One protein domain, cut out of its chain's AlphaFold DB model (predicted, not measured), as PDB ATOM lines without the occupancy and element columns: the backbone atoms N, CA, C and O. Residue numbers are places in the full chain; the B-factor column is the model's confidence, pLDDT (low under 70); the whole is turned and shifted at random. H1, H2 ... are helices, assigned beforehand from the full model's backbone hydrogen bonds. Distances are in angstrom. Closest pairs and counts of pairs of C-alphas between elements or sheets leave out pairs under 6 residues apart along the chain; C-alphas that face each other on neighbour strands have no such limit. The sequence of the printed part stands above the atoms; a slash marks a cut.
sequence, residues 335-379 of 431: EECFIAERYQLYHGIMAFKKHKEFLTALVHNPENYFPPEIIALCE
ATOM      1  N   GLU A 335     173.178 220.066 301.216       84.12
ATOM      2  CA  GLU A 335     174.187 220.814 301.966       84.12
ATOM      3  C   GLU A 335     174.747 221.982 301.144       84.12
ATOM      4  O   GLU A 335     174.888 223.090 301.657       84.12
ATOM      5  N   GLU A 336     175.017 221.768 299.853       83.00
ATOM      6  CA  GLU A 336     175.507 222.817 298.953       83.00
ATOM      7  C   GLU A 336     174.453 223.899 298.710       83.00
ATOM      8  O   GLU A 336     174.800 225.077 298.680       83.00
ATOM      9  N   CYS A 337     173.172 223.529 298.601       84.00
ATOM     10  CA  CYS A 337     172.065 224.483 298.555       84.00
ATOM     11  C   CYS A 337     172.022 225.348 299.822       84.00
ATOM     12  O   CYS A 337     171.932 226.569 299.722       84.00
ATOM     13  N   PHE A 338     172.156 224.737 301.004       85.94
ATOM     14  CA  PHE A 338     172.152 225.465 302.275       85.94
ATOM     15  C   PHE A 338     173.324 226.454 302.388       85.94
ATOM     16  O   PHE A 338     173.146 227.594 302.817       85.94
ATOM     17  N   ILE A 339     174.528 226.048 301.973       85.00
ATOM     18  CA  ILE A 339     175.715 226.918 301.962       85.00
ATOM     19  C   ILE A 339     175.565 228.029 300.913       85.00
ATOM     20  O   ILE A 339     175.859 229.192 301.203       85.00
ATOM     21  N   ALA A 340     175.084 227.692 299.714       86.38
ATOM     22  CA  ALA A 340     174.828 228.645 298.639       86.38
ATOM     23  C   ALA A 340     173.858 229.746 299.079       86.38
ATOM     24  O   ALA A 340     174.100 230.916 298.787       86.38
ATOM     25  N   GLU A 341     172.793 229.373 299.790       86.94
ATOM     26  CA  GLU A 341     171.765 230.288 300.282       86.94
ATOM     27  C   GLU A 341     172.278 231.144 301.445       86.94
ATOM     28  O   GLU A 341     172.162 232.369 301.413       86.94
ATOM     29  N   ARG A 342     172.932 230.528 302.440       87.38
ATOM     30  CA  ARG A 342     173.425 231.231 303.635       87.38
ATOM     31  C   ARG A 342     174.530 232.246 303.336       87.38
ATOM     32  O   ARG A 342     174.607 233.264 304.019       87.38
ATOM     33  N   TYR A 343     175.378 231.972 302.346       86.44
ATOM     34  CA  TYR A 343     176.538 232.808 302.012       86.44
ATOM     35  C   TYR A 343     176.442 233.483 300.634       86.44
ATOM     36  O   TYR A 343     177.407 234.103 300.197       86.44
ATOM     37  N   GLN A 344     175.303 233.375 299.939       86.31
ATOM     38  CA  GLN A 344     175.088 233.920 298.585       86.31
ATOM     39  C   GLN A 344     176.106 233.413 297.538       86.31
ATOM     40  O   GLN A 344     176.443 234.101 296.575       86.31
ATOM     41  N   LEU A 345     176.584 232.174 297.696       86.38
ATOM     42  CA  LEU A 345     177.647 231.570 296.876       86.38
ATOM     43  C   LEU A 345     177.135 230.717 295.706       86.38
ATOM     44  O   LEU A 345     177.927 230.019 295.075       86.38
ATOM     45  N   TYR A 346     175.838 230.765 295.387       83.88
ATOM     46  CA  TYR A 346     175.216 229.914 294.361       83.88
ATOM     47  C   TYR A 346     175.997 229.889 293.037       83.88
ATOM     48  O   TYR A 346     176.365 228.826 292.538       83.88
ATOM     49  N   HIS A 347     176.337 231.066 292.508       80.88
ATOM     50  CA  HIS A 347     177.079 231.197 291.254       80.88
ATOM     51  C   HIS A 347     178.506 230.634 291.351       80.88
ATOM     52  O   HIS A 347     178.984 230.014 290.403       80.88
ATOM     53  N   GLY A 348     179.170 230.807 292.498       81.38
ATOM     54  CA  GLY A 348     180.518 230.289 292.738       81.38
ATOM     55  C   GLY A 348     180.548 228.764 292.825       81.38
ATOM     56  O   GLY A 348     181.400 228.128 292.212       81.38
ATOM     57  N   ILE A 349     179.570 228.168 293.511       82.06
ATOM     58  CA  ILE A 349     179.452 226.710 293.639       82.06
ATOM     59  C   ILE A 349     179.093 226.080 292.285       82.06
ATOM     60  O   ILE A 349     179.682 225.069 291.901       82.06
ATOM     61  N   MET A 350     178.203 226.704 291.507       81.69
ATOM     62  CA  MET A 350     177.876 226.242 290.152       81.69
ATOM     63  C   MET A 350     179.070 226.345 289.194       81.69
ATOM     64  O   MET A 350     179.321 225.415 288.426       81.69
ATOM     65  N   ALA A 351     179.844 227.433 289.261       79.25
ATOM     66  CA  ALA A 351     181.069 227.583 288.479       79.25
ATOM     67  C   ALA A 351     182.125 226.536 288.873       79.25
ATOM     68  O   ALA A 351     182.719 225.905 287.997       79.25
ATOM     69  N   PHE A 352     182.308 226.290 290.174       81.75
ATOM     70  CA  PHE A 352     183.200 225.243 290.669       81.75
ATOM     71  C   PHE A 352     182.781 223.863 290.163       81.75
ATOM     72  O   PHE A 352     183.616 223.128 289.650       81.75
ATOM     73  N   LYS A 353     181.488 223.522 290.231       80.50
ATOM     74  CA  LYS A 353     180.979 222.246 289.712       80.50
ATOM     75  C   LYS A 353     181.184 222.096 288.209       80.50
ATOM     76  O   LYS A 353     181.648 221.048 287.772       80.50
ATOM     77  N   LYS A 354     180.895 223.143 287.433       79.81
ATOM     78  CA  LYS A 354     181.083 223.152 285.976       79.81
ATOM     79  C   LYS A 354     182.540 222.918 285.574       79.81
ATOM     80  O   LYS A 354     182.806 222.271 284.569       79.81
ATOM     81  N   HIS A 355     183.477 223.442 286.357       79.19
ATOM     82  CA  HIS A 355     184.908 223.320 286.094       79.19
ATOM     83  C   HIS A 355     185.597 222.315 287.015       79.19
ATOM     84  O   HIS A 355     186.823 222.300 287.074       79.19
ATOM     85  N   LYS A 356     184.844 221.461 287.721       81.56
ATOM     86  CA  LYS A 356     185.382 220.581 288.764       81.56
ATOM     87  C   LYS A 356     186.471 219.676 288.215       81.56
ATOM     88  O   LYS A 356     187.513 219.557 288.842       81.56
ATOM     89  N   GLU A 357     186.258 219.075 287.050       75.00
ATOM     90  CA  GLU A 357     187.237 218.182 286.422       75.00
ATOM     91  C   GLU A 357     188.523 218.921 286.050       75.00
ATOM     92  O   GLU A 357     189.609 218.460 286.388       75.00
ATOM     93  N   PHE A 358     188.403 220.106 285.448       78.44
ATOM     94  CA  PHE A 358     189.546 220.951 285.110       78.44
ATOM     95  C   PHE A 358     190.299 221.418 286.360       78.44
ATOM     96  O   PHE A 358     191.510 221.270 286.431       78.44
ATOM     97  N   LEU A 359     189.592 221.925 287.372       78.06
ATOM     98  CA  LEU A 359     190.186 222.378 288.631       78.06
ATOM     99  C   LEU A 359     190.834 221.218 289.393       78.06
ATOM    100  O   LEU A 359     191.920 221.371 289.938       78.06
ATOM    101  N   THR A 360     190.214 220.037 289.385       78.44
ATOM    102  CA  THR A 360     190.781 218.832 290.005       78.44
ATOM    103  C   THR A 360     192.029 218.383 289.248       78.44
ATOM    104  O   THR A 360     193.047 218.109 289.878       78.44
ATOM    105  N   ALA A 361     192.000 218.366 287.913       78.62
ATOM    106  CA  ALA A 361     193.160 218.039 287.087       78.62
ATOM    107  C   ALA A 361     194.305 219.050 287.257       78.62
ATOM    108  O   ALA A 361     195.467 218.652 287.299       78.62
ATOM    109  N   LEU A 362     193.975 220.331 287.410       78.56
ATOM    110  CA  LEU A 362     194.913 221.425 287.646       78.56
ATOM    111  C   LEU A 362     195.571 221.334 289.030       78.56
ATOM    112  O   LEU A 362     196.754 221.627 289.158       78.56
ATOM    113  N   VAL A 363     194.834 220.874 290.046       78.31
ATOM    114  CA  VAL A 363     195.375 220.613 291.391       78.31
ATOM    115  C   VAL A 363     196.270 219.370 291.414       78.31
ATOM    116  O   VAL A 363     197.293 219.377 292.089       78.31
ATOM    117  N   HIS A 364     195.911 218.307 290.686       77.75
ATOM    118  CA  HIS A 364     196.677 217.054 290.705       77.75
ATOM    119  C   HIS A 364     197.907 217.083 289.792       77.75
ATOM    120  O   HIS A 364     198.901 216.444 290.112       77.75
ATOM    121  N   ASN A 365     197.847 217.796 288.663       79.69
ATOM    122  CA  ASN A 365     198.926 217.855 287.676       79.69
ATOM    123  C   ASN A 365     199.157 219.299 287.191       79.69
ATOM    124  O   ASN A 365     198.892 219.599 286.021       79.69
ATOM    125  N   PRO A 366     199.643 220.208 288.054       74.94
ATOM    126  CA  PRO A 366     199.854 221.612 287.690       74.94
ATOM    127  C   PRO A 366     200.869 221.787 286.545       74.94
ATOM    128  O   PRO A 366     200.747 222.724 285.755       74.94
ATOM    129  N   GLU A 367     201.804 220.842 286.401       76.75
ATOM    130  CA  GLU A 367     202.843 220.783 285.356       76.75
ATOM    131  C   GLU A 367     202.300 220.745 283.923       76.75
ATOM    132  O   GLU A 367     202.942 221.248 283.005       76.75
ATOM    133  N   ASN A 368     201.094 220.208 283.722       77.12
ATOM    134  CA  ASN A 368     200.486 220.122 282.392       77.12
ATOM    135  C   ASN A 368     199.801 221.424 281.952       77.12
ATOM    136  O   ASN A 368     199.408 221.543 280.790       77.12
ATOM    137  N   TYR A 369     199.609 222.375 282.871       75.44
ATOM    138  CA  TYR A 369     198.769 223.555 282.649       75.44
ATOM    139  C   TYR A 369     199.482 224.880 282.914       75.44
ATOM    140  O   TYR A 369     199.058 225.903 282.373       75.44
ATOM    141  N   PHE A 370     200.558 224.882 283.703       79.81
ATOM    142  CA  PHE A 370     201.323 226.086 284.005       79.81
ATOM    143  C   PHE A 370     202.789 225.969 283.574       79.81
ATOM    144  O   PHE A 370     203.383 224.900 283.698       79.81
ATOM    145  N   PRO A 371     203.397 227.074 283.108       79.19
ATOM    146  CA  PRO A 371     204.838 227.159 282.928       79.19
ATOM    147  C   PRO A 371     205.589 226.854 284.238       79.19
ATOM    148  O   PRO A 371     205.097 227.210 285.319       79.19
ATOM    149  N   PRO A 372     206.785 226.248 284.161       73.38
ATOM    150  CA  PRO A 372     207.567 225.849 285.332       73.38
ATOM    151  C   PRO A 372     207.886 227.018 286.280       73.38
ATOM    152  O   PRO A 372     208.008 226.818 287.484       73.38
ATOM    153  N   GLU A 373     207.938 228.255 285.778       76.50
ATOM    154  CA  GLU A 373     208.167 229.462 286.578       76.50
ATOM    155  C   GLU A 373     207.021 229.757 287.558       76.50
ATOM    156  O   GLU A 373     207.257 230.253 288.658       76.50
ATOM    157  N   ILE A 374     205.777 229.446 287.180       74.19
ATOM    158  CA  ILE A 374     204.595 229.634 288.039       74.19
ATOM    159  C   ILE A 374     204.521 228.520 289.083       74.19
ATOM    160  O   ILE A 374     204.154 228.762 290.229       74.19
ATOM    161  N   ILE A 375     204.914 227.307 288.702       72.19
ATOM    162  CA  ILE A 375     204.954 226.151 289.600       72.19
ATOM    163  C   ILE A 375     205.997 226.386 290.696       72.19
ATOM    164  O   ILE A 375     205.679 226.230 291.871       72.19
ATOM    165  N   ALA A 376     207.177 226.897 290.332       73.12
ATOM    166  CA  ALA A 376     208.244 227.250 291.269       73.12
ATOM    167  C   ALA A 376     207.854 228.348 292.280       73.12
ATOM    168  O   ALA A 376     208.376 228.380 293.391       73.12
ATOM    169  N   LEU A 377     206.926 229.249 291.928       70.88
ATOM    170  CA  LEU A 377     206.392 230.262 292.853       70.88
ATOM    171  C   LEU A 377     205.409 229.675 293.875       70.88
ATOM    172  O   LEU A 377     205.262 230.227 294.966       70.88
ATOM    173  N   CYS A 378     204.730 228.588 293.506       66.62
ATOM    174  CA  CYS A 378     203.736 227.898 294.325       66.62
ATOM    175  C   CYS A 378     204.322 226.712 295.104       66.62
ATOM    176  O   CYS A 378     203.628 226.151 295.957       66.62
ATOM    177  N   GLU A 379     205.573 226.324 294.840       71.56
ATOM    178  CA  GLU A 379     206.287 225.372 295.683       71.56
ATOM    179  C   GLU A 379     206.372 225.933 297.110       71.56
ATOM    180  O   GLU A 379     206.745 227.099 297.298       71.56
TER     181      GLU A 379
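This is residues 335 to 379 of the 431 residues of the protein "protein bag-of-marbles" of Drosophila albomicans (UniProt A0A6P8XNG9). Four short helices are strung out one after another in an open arch with no common core: H1 and H2 fold back as a hairpin at one end, H3 follows over the top, and H4 is at the far end, past a looped link. The 45 printed residues hold four named helices, H1, H2, H3 and H4 in that order, and no named strand; the class is all helix. The outline is a rod spanning 39 by 19 by 14 A, only just extended and close to loose, with a radius of gyration of the C-alphas of 14.4 A.

H1, residues 335 to 343, touches H2, residues 346 to 354, and the two form a helical hairpin. Their closest C-alphas, those of Ala 340 and Tyr 346, are 4.5 A apart. They run opposite ways at a steep tilt of 41 degrees. H3, residues 356 to 364, is close to H2 but not clearly touching it; the closest C-alphas, those of Phe 352 and Leu 359, are 7.8 A apart. H2 and H3 run the same way at a steep tilt of 68 degrees, only just short of about perpendicular. H4, residues 372 to 378, is apart from H1, H2 and H3, and H1 is apart from H3. In H1, H2, H3 and H4 every O i to N i+4 pair is within hydrogen-bond range.

H1 begins at C-alpha 335 (174.187, 220.814, 301.966) and is 12.2 A long from first to last C-alpha. H2 measures 12.3 A and H3 12.0 A, with C-alpha 356 at (185.382, 220.581, 288.764). H4 measures 10.0 A and ends at C-alpha 378 (203.736, 227.898, 294.325).

The two C-alphas farthest apart, those of Phe 338 and Glu 373, are 39.5 A apart. The printed part has no cut. The links from H1 to H2 and from H2 to H3 are tight, and that from H3 to H4, with 7 residues, is short. The mean pLDDT of the printed part is 79.5, and residue 378 alone is under 70.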